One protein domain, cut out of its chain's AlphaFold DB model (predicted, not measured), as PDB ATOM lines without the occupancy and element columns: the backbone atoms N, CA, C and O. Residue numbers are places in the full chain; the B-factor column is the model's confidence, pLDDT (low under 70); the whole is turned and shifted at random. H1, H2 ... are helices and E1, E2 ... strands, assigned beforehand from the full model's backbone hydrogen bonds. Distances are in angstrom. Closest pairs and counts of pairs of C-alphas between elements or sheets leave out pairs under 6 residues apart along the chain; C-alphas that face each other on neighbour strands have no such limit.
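What this domain is: This is residues 2 to 94 of the 276 residues of an uncharacterized protein of Alteromonas sp. Nap_26 (UniProt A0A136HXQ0). A long, twisted wall of three strands, E1, E2 and E3, has one long helix, H2, packed slantwise over one face, with no named helix over the other. The short helix H1 packs on H2, and the long stretch of residues 6 to 21 leads from it to the start of E1. The printed part has 93 residues, with two named helices and three named strands in the order H1 E1 E2 E3 H2; the sheet runs E1 - E2 - E3, all antiparallel, and the class is mixed, helices and strands. The whole is elongated, 43 by 25 by 21 A, and only just compact, close to loose, with a radius of gyration of the C-alphas of 14.5 A.

How they stand to each other: E1, residues 22 to 33, E2, residues 36 to 47, and E3, residues 50 to 61, form a meander, each strand the antiparallel neighbour of the one before. E1 and E2 are a hairpin, their directions at 164 degrees, with N 25 and O 44 at 2.8 A and N 42 and O 27 at 2.9 A, within hydrogen-bond range. E2 and E3 are a hairpin too, also at 164 degrees, with N 43 and O 55 at 2.8 A, within hydrogen-bond range. E1 and E3 are the edge strands. H2, residues 69 to 90, is on the sheet at a height over the sheet of 8.5 A; H2 and the sheet E1 E2 E3 are two layers, a helix on one face of a sheet. It lies over E2 and E3, and runs slantwise to the strands, at 44 degrees to E3 on the local plane. The closest C-alphas of H2 and E3 are those of Ile 75 and Ser 59, 6.3 A apart; those of H2 and E2 are Leu 79 and Ala 41, 6.9 A apart. H1, residues 2 to 5, is not on the sheet, and is apart from E2 and E3. H1 touches H2, which meets it with residues 73 to 80 alone; the closest C-alphas are those of Ala 3 and Glu 77, 5.1 A apart. In H2 every O i to N i+4 pair is within hydrogen-bond range; H1 is too short for such a pair.

Where its parts are: E1 is 35.6 A long from first to last C-alpha, E2 36.1 A and E3 34.1 A. E1 begins at C-alpha 22 (185.012, 130.484, 194.361), and E3 ends at C-alpha 61 (165.029, 149.332, 210.758). H2 is 31.5 A long and ends at C-alpha 90 (184.463, 146.145, 191.218). H1 is 5.0 A long.

The domain as a whole: The two C-alphas farthest apart are those of Gly 19 and Ser 35, 45.0 A. The printed part has no cut. The link from H1 to E1 is long, 16 residues; those from E1 to E2 and E2 to E3 are tight, and that from E3 to H2 is short, 7 residues. The mean pLDDT of the printed part is 84.9; residues 31 to 36 and 61 to 67 are under 70.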
ATOM      1  N   LEU A   2     168.148 132.477 200.496       79.25
ATOM      2  CA  LEU A   2     167.046 132.721 199.550       79.25
ATOM      3  C   LEU A   2     167.174 134.054 198.790       79.25
ATOM      4  O   LEU A   2     166.975 134.062 197.587       79.25
ATOM      5  N   ALA A   3     167.582 135.137 199.463       83.56
ATOM      6  CA  ALA A   3     167.830 136.429 198.814       83.56
ATOM      7  C   ALA A   3     168.870 136.335 197.678       83.56
ATOM      8  O   ALA A   3     168.656 136.884 196.607       83.56
ATOM      9  N   LEU A   4     169.946 135.559 197.868       85.94
ATOM     10  CA  LEU A   4     170.931 135.284 196.813       85.94
ATOM     11  C   LEU A   4     170.340 134.453 195.672       85.94
ATOM     12  O   LEU A   4     170.542 134.786 194.512       85.94
ATOM     13  N   LYS A   5     169.576 133.400 195.987       85.25
ATOM     14  CA  LYS A   5     168.916 132.570 194.964       85.25
ATOM     15  C   LYS A   5     167.919 133.362 194.118       85.25
ATOM     16  O   LYS A   5     167.832 133.118 192.927       85.25
ATOM     17  N   ASN A   6     167.205 134.304 194.726       85.62
ATOM     18  CA  ASN A   6     166.215 135.141 194.050       85.62
ATOM     19  C   ASN A   6     166.833 136.319 193.283       85.62
ATOM     20  O   ASN A   6     166.105 137.046 192.618       85.62
ATOM     21  N   SER A   7     168.141 136.557 193.419       85.25
ATOM     22  CA  SER A   7     168.809 137.664 192.728       85.25
ATOM     23  C   SER A   7     169.095 137.384 191.252       85.25
ATOM     24  O   SER A   7     169.480 138.303 190.540       85.25
ATOM     25  N   ASP A   8     168.970 136.126 190.814       84.69
ATOM     26  CA  ASP A   8     169.321 135.639 189.470       84.69
ATOM     27  C   ASP A   8     170.772 135.937 189.023       84.69
ATOM     28  O   ASP A   8     171.142 135.672 187.882       84.69
ATOM     29  N   ALA A   9     171.630 136.421 189.929       85.94
ATOM     30  CA  ALA A   9     173.023 136.766 189.640       85.94
ATOM     31  C   ALA A   9     173.930 135.540 189.424       85.94
ATOM     32  O   ALA A   9     175.021 135.664 188.872       85.94
ATOM     33  N   PHE A  10     173.492 134.351 189.853       87.31
ATOM     34  CA  PHE A  10     174.267 133.114 189.782       87.31
ATOM     35  C   PHE A  10     173.455 132.010 189.111       87.31
ATOM     36  O   PHE A  10     172.315 131.752 189.491       87.31
ATOM     37  N   VAL A  11     174.078 131.305 188.161       85.00
ATOM     38  CA  VAL A  11     173.472 130.142 187.486       85.00
ATOM     39  C   VAL A  11     173.171 129.024 188.486       85.00
ATOM     40  O   VAL A  11     172.141 128.357 188.393       85.00
ATOM     41  N   SER A  12     174.055 128.824 189.466       83.44
ATOM     42  CA  SER A  12     173.843 127.875 190.551       83.44
ATOM     43  C   SER A  12     174.527 128.329 191.839       83.44
ATOM     44  O   SER A  12     175.554 129.003 191.829       83.44
ATOM     45  N   LEU A  13     173.928 127.953 192.970       84.69
ATOM     46  CA  LEU A  13     174.468 128.164 194.309       84.69
ATOM     47  C   LEU A  13     174.404 126.843 195.063       84.69
ATOM     48  O   LEU A  13     173.322 126.270 195.237       84.69
ATOM     49  N   HIS A  14     175.555 126.391 195.537       83.94
ATOM     50  CA  HIS A  14     175.693 125.155 196.293       83.94
ATOM     51  C   HIS A  14     176.142 125.483 197.723       83.94
ATOM     52  O   HIS A  14     176.857 126.465 197.924       83.94
ATOM     53  N   PRO A  15     175.710 124.710 198.739       83.94
ATOM     54  CA  PRO A  15     176.394 124.714 200.027       83.94
ATOM     55  C   PRO A  15     177.884 124.428 199.828       83.94
ATOM     56  O   PRO A  15     178.250 123.802 198.832       83.94
ATOM     57  N   PHE A  16     178.709 124.860 200.783       79.50
ATOM     58  CA  PHE A  16     180.146 124.599 200.765       79.50
ATOM     59  C   PHE A  16     180.440 123.133 200.410       79.50
ATOM     60  O   PHE A  16     179.860 122.216 200.999       79.50
ATOM     61  N   ASN A  17     181.321 122.943 199.433       73.94
ATOM     62  CA  ASN A  17     181.796 121.648 198.983       73.94
ATOM     63  C   ASN A  17     183.267 121.777 198.585       73.94
ATOM     64  O   ASN A  17     183.656 122.783 197.993       73.94
ATOM     65  N   GLU A  18     184.055 120.744 198.866       71.06
ATOM     66  CA  GLU A  18     185.439 120.692 198.409       71.06
ATOM     67  C   GLU A  18     185.485 120.714 196.872       71.06
ATOM     68  O   GLU A  18     184.710 120.028 196.197       71.06
ATOM     69  N   GLY A  19     186.399 121.516 196.320       71.69
ATOM     70  CA  GLY A  19     186.642 121.611 194.878       71.69
ATOM     71  C   GLY A  19     185.940 122.763 194.151       71.69
ATOM     72  O   GLY A  19     186.084 122.861 192.935       71.69
ATOM     73  N   SER A  20     185.208 123.639 194.845       84.31
ATOM     74  CA  SER A  20     184.765 124.912 194.257       84.31
ATOM     75  C   SER A  20     185.930 125.899 194.147       84.31
ATOM     76  O   SER A  20     186.676 126.090 195.102       84.31
ATOM     77  N   ASP A  21     186.064 126.567 192.997       89.75
ATOM     78  CA  ASP A  21     187.080 127.612 192.830       89.75
ATOM     79  C   ASP A  21     186.739 128.868 193.636       89.75
ATOM     80  O   ASP A  21     187.626 129.429 194.266       89.75
ATOM     81  N   TYR A  22     185.474 129.301 193.630       92.75
ATOM     82  CA  TYR A  22     185.012 130.484 194.361       92.75
ATOM     83  C   TYR A  22     184.132 130.112 195.549       92.75
ATOM     84  O   TYR A  22     183.227 129.281 195.434       92.75
ATOM     85  N   GLU A  23     184.340 130.812 196.660       93.31
ATOM     86  CA  GLU A  23     183.562 130.669 197.886       93.31
ATOM     87  C   GLU A  23     183.075 132.037 198.366       93.31
ATOM     88  O   GLU A  23     183.794 133.031 198.290       93.31
ATOM     89  N   LEU A  24     181.832 132.087 198.853       93.88
ATOM     90  CA  LEU A  24     181.234 133.277 199.458       93.88
ATOM     91  C   LEU A  24     180.901 132.978 200.917       93.88
ATOM     92  O   LEU A  24     179.983 132.204 201.209       93.88
ATOM     93  N   LEU A  25     181.616 133.632 201.824       93.19
ATOM     94  CA  LEU A  25     181.354 133.597 203.254       93.19
ATOM     95  C   LEU A  25     180.495 134.803 203.626       93.19
ATOM     96  O   LEU A  25     180.721 135.913 203.148       93.19
ATOM     97  N   ILE A  26     179.484 134.578 204.463       92.31
ATOM     98  CA  ILE A  26     178.579 135.635 204.915       92.31
ATOM     99  C   ILE A  26     178.494 135.564 206.431       92.31
ATOM    100  O   ILE A  26     177.915 134.620 206.976       92.31
ATOM    101  N   ALA A  27     179.047 136.567 207.101       90.69
ATOM    102  CA  ALA A  27     178.854 136.777 208.526       90.69
ATOM    103  C   ALA A  27     177.770 137.839 208.734       90.69
ATOM    104  O   ALA A  27     177.660 138.787 207.959       90.69
ATOM    105  N   ASN A  28     176.939 137.680 209.762       82.19
ATOM    106  CA  ASN A  28     175.900 138.650 210.098       82.19
ATOM    107  C   ASN A  28     175.915 138.928 211.601       82.19
ATOM    108  O   ASN A  28     175.971 137.993 212.405       82.19
ATOM    109  N   VAL A  29     175.858 140.207 211.960       76.62
ATOM    110  CA  VAL A  29     175.743 140.680 213.337       76.62
ATOM    111  C   VAL A  29     174.631 141.724 213.408       76.62
ATOM    112  O   VAL A  29     174.679 142.754 212.737       76.62
ATOM    113  N   GLY A  30     173.636 141.474 214.258       71.69
ATOM    114  CA  GLY A  30     172.612 142.456 214.604       71.69
ATOM    115  C   GLY A  30     173.001 143.231 215.859       71.69
ATOM    116  O   GLY A  30     173.380 142.629 216.863       71.69
ATOM    117  N   THR A  31     172.875 144.556 215.827       63.81
ATOM    118  CA  THR A  31     173.046 145.417 217.007       63.81
ATOM    119  C   THR A  31     171.824 146.308 217.187       63.81
ATOM    120  O   THR A  31     171.380 146.950 216.231       63.81
ATOM    121  N   SER A  32     171.306 146.393 218.411       61.25
ATOM    122  CA  SER A  32     170.314 147.397 218.798       61.25
ATOM    123  C   SER A  32     170.990 148.502 219.608       61.25
ATOM    124  O   SER A  32     171.664 148.225 220.599       61.25
ATOM    125  N   ASP A  33     170.817 149.754 219.183       57.84
ATOM    126  CA  ASP A  33     171.194 150.926 219.977       57.84
ATOM    127  C   ASP A  33     169.988 151.872 220.053       57.84
ATOM    128  O   ASP A  33     169.596 152.499 219.064       57.84
ATOM    129  N   GLY A  34     169.332 151.913 221.217       63.50
ATOM    130  CA  GLY A  34     168.096 152.674 221.414       63.50
ATOM    131  C   GLY A  34     166.982 152.285 220.429       63.50
ATOM    132  O   GLY A  34     166.664 151.107 220.285       63.50
ATOM    133  N   SER A  35     166.411 153.283 219.740       58.84
ATOM    134  CA  SER A  35     165.251 153.139 218.844       58.84
ATOM    135  C   SER A  35     165.568 152.666 217.423       58.84
ATOM    136  O   SER A  35     164.703 152.732 216.549       58.84
ATOM    137  N   MET A  36     166.809 152.255 217.150       62.06
ATOM    138  CA  MET A  36     167.229 151.760 215.839       62.06
ATOM    139  C   MET A  36     167.893 150.393 215.977       62.06
ATOM    140  O   MET A  36     168.838 150.213 216.749       62.06
ATOM    141  N   GLN A  37     167.431 149.435 215.176       72.56
ATOM    142  CA  GLN A  37     168.138 148.178 214.973       72.56
ATOM    143  C   GLN A  37     168.934 148.260 213.671       72.56
ATOM    144  O   GLN A  37     168.397 148.601 212.617       72.56
ATOM    145  N   SER A  38     170.228 147.952 213.749       78.81
ATOM    146  CA  SER A  38     171.106 147.842 212.584       78.81
ATOM    147  C   SER A  38     171.511 146.387 212.398       78.81
ATOM    148  O   SER A  38     171.998 145.745 213.328       78.81
ATOM    149  N   GLN A  39     171.292 145.864 211.196       86.25
ATOM    150  CA  GLN A  39     171.733 144.535 210.788       86.25
ATOM    151  C   GLN A  39     172.930 144.699 209.861       86.25
ATOM    152  O   GLN A  39     172.798 145.309 208.799       86.25
ATOM    153  N   TYR A  40     174.080 144.175 210.272       89.19
ATOM    154  CA  TYR A  40     175.322 144.220 209.511       89.19
ATOM    155  C   TYR A  40     175.582 142.867 208.873       89.19
ATOM    156  O   TYR A  40     175.488 141.842 209.542       89.19
ATOM    157  N   ALA A  41     175.971 142.865 207.605       92.38
ATOM    158  CA  ALA A  41     176.506 141.685 206.950       92.38
ATOM    159  C   ALA A  41     177.890 141.983 206.379       92.38
ATOM    160  O   ALA A  41     178.095 143.014 205.737       92.38
ATOM    161  N   GLU A  42     178.812 141.057 206.609       95.12
ATOM    162  CA  GLU A  42     180.108 140.991 205.948       95.12
ATOM    163  C   GLU A  42     180.056 139.874 204.908       95.12
ATOM    164  O   GLU A  42     179.679 138.742 205.222       95.12
ATOM    165  N   PHE A  43     180.402 140.215 203.672       95.75
ATOM    166  CA  PHE A  43     180.508 139.302 202.545       95.75
ATOM    167  C   PHE A  43     181.981 139.172 202.176       95.75
ATOM    168  O   PHE A  43     182.579 140.142 201.716       95.75
ATOM    169  N   THR A  44     182.546 137.980 202.337       96.75
ATOM    170  CA  THR A  44     183.937 137.690 201.973       96.75
ATOM    171  C   THR A  44     183.956 136.728 200.798       96.75
ATOM    172  O   THR A  44     183.390 135.636 200.879       96.75
ATOM    173  N   VAL A  45     184.600 137.126 199.703       96.06
ATOM    174  CA  VAL A  45     184.803 136.266 198.534       96.06
ATOM    175  C   VAL A  45     186.211 135.705 198.561       96.06
ATOM    176  O   VAL A  45     187.182 136.441 198.727       96.06
ATOM    177  N   GLN A  46     186.314 134.394 198.373       95.56
ATOM    178  CA  GLN A  46     187.579 133.680 198.312       95.56
ATOM    179  C   GLN A  46     187.715 132.929 196.990       95.56
ATOM    180  O   GLN A  46     186.717 132.498 196.408       95.56
ATOM    181  N   TRP A  47     188.957 132.743 196.547       95.00
ATOM    182  CA  TRP A  47     189.319 131.851 195.454       95.00
ATOM    183  C   TRP A  47     190.308 130.798 195.941       95.00
ATOM    184  O   TRP A  47     191.410 131.135 196.372       95.00
ATOM    185  N   ARG A  48     189.902 129.523 195.920       91.88
ATOM    186  CA  ARG A  48     190.674 128.381 196.446       91.88
ATOM    187  C   ARG A  48     191.237 128.640 197.854       91.88
ATOM    188  O   ARG A  48     192.391 128.331 198.143       91.88
ATOM    189  N   GLY A  49     190.421 129.252 198.716       90.19
ATOM    190  CA  GLY A  49     190.767 129.611 200.096       90.19
ATOM    191  C   GLY A  49     191.568 130.911 200.268       90.19
ATOM    192  O   GLY A  49     191.820 131.311 201.403       90.19
ATOM    193  N   LEU A  50     191.954 131.593 199.184       91.94
ATOM    194  CA  LEU A  50     192.591 132.912 199.239       91.94
ATOM    195  C   LEU A  50     191.525 134.006 199.219       91.94
ATOM    196  O   LEU A  50     190.704 134.051 198.306       91.94
ATOM    197  N   GLU A  51     191.536 134.893 200.208       94.88
ATOM    198  CA  GLU A  51     190.632 136.044 200.242       94.88
ATOM    199  C   GLU A  51     190.909 137.001 199.080       94.88
ATOM    200  O   GLU A  51     192.045 137.423 198.868       94.88
ATOM    201  N   LEU A  52     189.857 137.327 198.327       96.25
ATOM    202  CA  LEU A  52     189.904 138.271 197.213       96.25
ATOM    203  C   LEU A  52     189.346 139.643 197.592       96.25
ATOM    204  O   LEU A  52     189.868 140.664 197.149       96.25
ATOM    205  N   ASP A  53     188.252 139.658 198.351       97.12
ATOM    206  CA  ASP A  53     187.513 140.865 198.717       97.12
ATOM    207  C   ASP A  53     186.687 140.619 199.985       97.12
ATOM    208  O   ASP A  53     186.143 139.525 200.175       97.12
ATOM    209  N   SER A  54     186.561 141.653 200.820       96.19
ATOM    210  CA  SER A  54     185.631 141.687 201.948       96.19
ATOM    211  C   SER A  54     184.823 142.984 201.922       96.19
ATOM    212  O   SER A  54     185.374 144.088 201.874       96.19
ATOM    213  N   PHE A  55     183.498 142.850 201.965       96.75
ATOM    214  CA  PHE A  55     182.551 143.953 201.876       96.75
ATOM    215  C   PHE A  55     181.564 143.933 203.042       96.75
ATOM    216  O   PHE A  55     180.779 142.995 203.201       96.75
ATOM    217  N   ILE A  56     181.558 145.009 203.830       94.69
ATOM    218  CA  ILE A  56     180.643 145.189 204.959       94.69
ATOM    219  C   ILE A  56     179.542 146.165 204.560       94.69
ATOM    220  O   ILE A  56     179.813 147.288 204.131       94.69
ATOM    221  N   THR A  57     178.291 145.766 204.770       93.44
ATOM    222  CA  THR A  57     177.134 146.637 204.574       93.44
ATOM    223  C   THR A  57     176.107 146.473 205.684       93.44
ATOM    224  O   THR A  57     176.119 145.495 206.433       93.44
ATOM    225  N   ALA A  58     175.228 147.462 205.817       90.69
ATOM    226  CA  ALA A  58     174.240 147.516 206.876       90.69
ATOM    227  C   ALA A  58     172.860 147.910 206.352       90.69
ATOM    228  O   ALA A  58     172.720 148.693 205.408       90.69
ATOM    229  N   SER A  59     171.835 147.405 207.031       87.25
ATOM    230  CA  SER A  59     170.447 147.815 206.859       87.25
ATOM    231  C   SER A  59     169.877 148.237 208.207       87.25
ATOM    232  O   SER A  59     170.107 147.574 209.219       87.25
ATOM    233  N   GLN A  60     169.158 149.357 208.224       80.56
ATOM    234  CA  GLN A  60     168.567 149.927 209.431       80.56
ATOM    235  C   GLN A  60     167.052 149.754 209.411       80.56
ATOM    236  O   GLN A  60     166.406 150.034 208.399       80.56
ATOM    237  N   THR A  61     166.478 149.362 210.547       69.75
ATOM    238  CA  THR A  61     165.029 149.332 210.758       69.75
ATOM    239  C   THR A  61     164.635 150.236 211.925       69.75
ATOM    240  O   THR A  61     165.347 150.366 212.921       69.75
ATOM    241  N   GLN A  62     163.484 150.901 211.780       62.59
ATOM    242  CA  GLN A  62     162.932 151.826 212.783       62.59
ATOM    243  C   GLN A  62     162.111 151.117 213.877       62.59
ATOM    244  O   GLN A  62     161.561 151.779 214.752       62.59
ATOM    245  N   ASN A  63     162.001 149.786 213.824       59.66
ATOM    246  CA  ASN A  63     161.203 149.000 214.759       59.66
ATOM    247  C   ASN A  63     162.117 148.357 215.812       59.66
ATOM    248  O   ASN A  63     163.006 147.582 215.472       59.66
ATOM    249  N   GLU A  64     161.868 148.656 217.091       55.09
ATOM    250  CA  GLU A  64     162.557 148.042 218.243       55.09
ATOM    251  C   GLU A  64     162.144 146.577 218.494       55.09
ATOM    252  O   GLU A  64     162.782 145.890 219.291       55.09
ATOM    253  N   ALA A  65     161.073 146.098 217.847       58.94
ATOM    254  CA  ALA A  65     160.548 144.744 218.023       58.94
ATOM    255  C   ALA A  65     161.474 143.671 217.422       58.94
ATOM    256  O   ALA A  65     162.288 143.956 216.544       58.94
ATOM    257  N   ASP A  66     161.330 142.423 217.881       63.34
ATOM    258  CA  ASP A  66     161.983 141.271 217.254       63.34
ATOM    259  C   ASP A  66     161.668 141.248 215.750       63.34
ATOM    260  O   ASP A  66     160.498 141.220 215.356       63.34
ATOM    261  N   VAL A  67     162.717 141.256 214.919       67.25
ATOM    262  CA  VAL A  67     162.607 141.183 213.455       67.25
ATOM    263  C   VAL A  67     161.819 139.932 213.087       67.25
ATOM    264  O   VAL A  67     162.258 138.804 213.336       67.25
ATOM    265  N   ASN A  68     160.645 140.112 212.484       76.62
ATOM    266  CA  ASN A  68     159.853 138.974 212.034       76.62
ATOM    267  C   ASN A  68     160.453 138.356 210.752       76.62
ATOM    268  O   ASN A  68     161.349 138.913 210.119       76.62
ATOM    269  N   VAL A  69     159.965 137.180 210.343       78.44
ATOM    270  CA  VAL A  69     160.527 136.441 209.194       78.44
ATOM    271  C   VAL A  69     160.452 137.234 207.878       78.44
ATOM    272  O   VAL A  69     161.358 137.126 207.049       78.44
ATOM    273  N   GLU A  70     159.399 138.028 207.670       81.00
ATOM    274  CA  GLU A  70     159.222 138.830 206.452       81.00
ATOM    275  C   GLU A  70     160.156 140.045 206.436       81.00
ATOM    276  O   GLU A  70     160.834 140.283 205.437       81.00
ATOM    277  N   GLU A  71     160.268 140.757 207.559       80.00
ATOM    278  CA  GLU A  71     161.222 141.856 207.739       80.00
ATOM    279  C   GLU A  71     162.667 141.364 207.589       80.00
ATOM    280  O   GLU A  71     163.465 141.979 206.884       80.00
ATOM    281  N   GLY A  72     162.995 140.202 208.164       81.50
ATOM    282  CA  GLY A  72     164.308 139.576 208.019       81.50
ATOM    283  C   GLY A  72     164.630 139.209 206.568       81.50
ATOM    284  O   GLY A  72     165.772 139.370 206.128       81.50
ATOM    285  N   ARG A  73     163.630 138.771 205.789       84.25
ATOM    286  CA  ARG A  73     163.798 138.537 204.347       84.25
ATOM    287  C   ARG A  73     164.064 139.848 203.604       84.25
ATOM    288  O   ARG A  73     165.014 139.889 202.828       84.25
ATOM    289  N   ALA A  74     163.286 140.896 203.864       86.56
ATOM    290  CA  ALA A  74     163.469 142.198 203.220       86.56
ATOM    291  C   ALA A  74     164.849 142.806 203.533       86.56
ATOM    292  O   ALA A  74     165.528 143.311 202.641       86.56
ATOM    293  N   ILE A  75     165.313 142.690 204.781       87.81
ATOM    294  CA  ILE A  75     166.666 143.100 205.180       87.81
ATOM    295  C   ILE A  75     167.723 142.321 204.389       87.81
ATOM    296  O   ILE A  75     168.636 142.925 203.830       87.81
ATOM    297  N   ALA A  76     167.593 140.994 204.303       88.81
ATOM    298  CA  ALA A  76     168.536 140.166 203.554       88.81
ATOM    299  C   ALA A  76     168.573 140.523 202.058       88.81
ATOM    300  O   ALA A  76     169.649 140.520 201.466       88.81
ATOM    301  N   GLU A  77     167.428 140.845 201.451       90.81
ATOM    302  CA  GLU A  77     167.345 141.302 200.057       90.81
ATOM    303  C   GLU A  77     168.082 142.631 199.848       90.81
ATOM    304  O   GLU A  77     168.843 142.757 198.889       90.81
ATOM    305  N   VAL A  78     167.942 143.589 200.772       92.00
ATOM    306  CA  VAL A  78     168.679 144.864 200.723       92.00
ATOM    307  C   VAL A  78     170.187 144.646 200.846       92.00
ATOM    308  O   VAL A  78     170.941 145.166 200.024       92.00
ATOM    309  N   LEU A  79     170.633 143.857 201.831       92.94
ATOM    310  CA  LEU A  79     172.058 143.581 202.055       92.94
ATOM    311  C   LEU A  79     172.685 142.878 200.840       92.94
ATOM    312  O   LEU A  79     173.752 143.274 200.374       92.94
ATOM    313  N   VAL A  80     171.996 141.875 200.282       93.88
ATOM    314  CA  VAL A  80     172.439 141.174 199.067       93.88
ATOM    315  C   VAL A  80     172.465 142.112 197.864       93.88
ATOM    316  O   VAL A  80     173.431 142.087 197.111       93.88
ATOM    317  N   SER A  81     171.458 142.969 197.683       94.44
ATOM    318  CA  SER A  81     171.431 143.932 196.576       94.44
ATOM    319  C   SER A  81     172.587 144.936 196.652       94.44
ATOM    320  O   SER A  81     173.206 145.245 195.634       94.44
ATOM    321  N   GLN A  82     172.925 145.414 197.854       95.50
ATOM    322  CA  GLN A  82     174.076 146.292 198.072       95.50
ATOM    323  C   GLN A  82     175.399 145.589 197.744       95.50
ATOM    324  O   GLN A  82     176.242 146.178 197.070       95.50
ATOM    325  N   TRP A  83     175.562 144.331 198.166       96.19
ATOM    326  CA  TRP A  83     176.744 143.539 197.826       96.19
ATOM    327  C   TRP A  83     176.840 143.250 196.322       96.19
ATOM    328  O   TRP A  83     177.898 143.445 195.735       96.19
ATOM    329  N   LEU A  84     175.743 142.884 195.654       96.44
ATOM    330  CA  LEU A  84     175.738 142.665 194.202       96.44
ATOM    331  C   LEU A  84     176.118 143.930 193.428       96.44
ATOM    332  O   LEU A  84     176.873 143.867 192.462       96.44
ATOM    333  N   LYS A  85     175.673 145.099 193.895       96.75
ATOM    334  CA  LYS A  85     176.106 146.375 193.328       96.75
ATOM    335  C   LYS A  85     177.620 146.580 193.469       96.75
ATOM    336  O   LYS A  85     178.246 147.076 192.537       96.75
ATOM    337  N   HIS A  86     178.212 146.199 194.603       97.25
ATOM    338  CA  HIS A  86     179.669 146.220 194.796       97.25
ATOM    339  C   HIS A  86     180.383 145.232 193.863       97.25
ATOM    340  O   HIS A  86     181.358 145.612 193.216       97.25
ATOM    341  N   VAL A  87     179.862 144.010 193.715       96.56
ATOM    342  CA  VAL A  87     180.373 142.988 192.779       96.56
ATOM    343  C   VAL A  87     180.436 143.524 191.346       96.56
ATOM    344  O   VAL A  87     181.460 143.382 190.677       96.56
ATOM    345  N   GLU A  88     179.366 144.169 190.876       95.94
ATOM    346  CA  GLU A  88     179.311 144.759 189.534       95.94
ATOM    347  C   GLU A  88     180.294 145.926 189.376       95.94
ATOM    348  O   GLU A  88     181.008 146.008 188.378       95.94
ATOM    349  N   GLN A  89     180.359 146.823 190.364       96.75
ATOM    350  CA  GLN A  89     181.221 148.009 190.318       96.75
ATOM    351  C   GLN A  89     182.713 147.673 190.364       96.75
ATOM    352  O   GLN A  89     183.513 148.359 189.729       96.75
ATOM    353  N   SER A  90     183.085 146.634 191.109       96.06
ATOM    354  CA  SER A  90     184.463 146.145 191.218       96.06
ATOM    355  C   SER A  90     184.847 145.167 190.106       96.06
ATOM    356  O   SER A  90     186.030 144.877 189.937       96.06
ATOM    357  N   ALA A  91     183.869 144.668 189.338       96.25
ATOM    358  CA  ALA A  91     184.038 143.554 188.410       96.25
ATOM    359  C   ALA A  91     184.691 142.332 189.090       96.25
ATOM    360  O   ALA A  91     185.606 141.718 188.533       96.25
ATOM    361  N   LEU A  92     184.208 141.988 190.291       95.88
ATOM    362  CA  LEU A  92     184.836 141.041 191.223       95.88
ATOM    363  C   LEU A  92     185.151 139.666 190.611       95.88
ATOM    364  O   LEU A  92     186.179 139.066 190.906       95.88
ATOM    365  N   PHE A  93     184.281 139.181 189.722       94.81
ATOM    366  CA  PHE A  93     184.418 137.875 189.065       94.81
ATOM    367  C   PHE A  93     185.080 137.945 187.679       94.81
ATOM    368  O   PHE A  93     185.003 136.997 186.901       94.81
ATOM    369  N   SER A  94     185.714 139.068 187.332       95.88
ATOM    370  CA  SER A  94     186.494 139.180 186.097       95.88
ATOM    371  C   SER A  94     187.895 138.585 186.268       95.88
ATOM    372  O   SER A  94     188.520 138.738 187.318       95.88
TER     373      SER A  94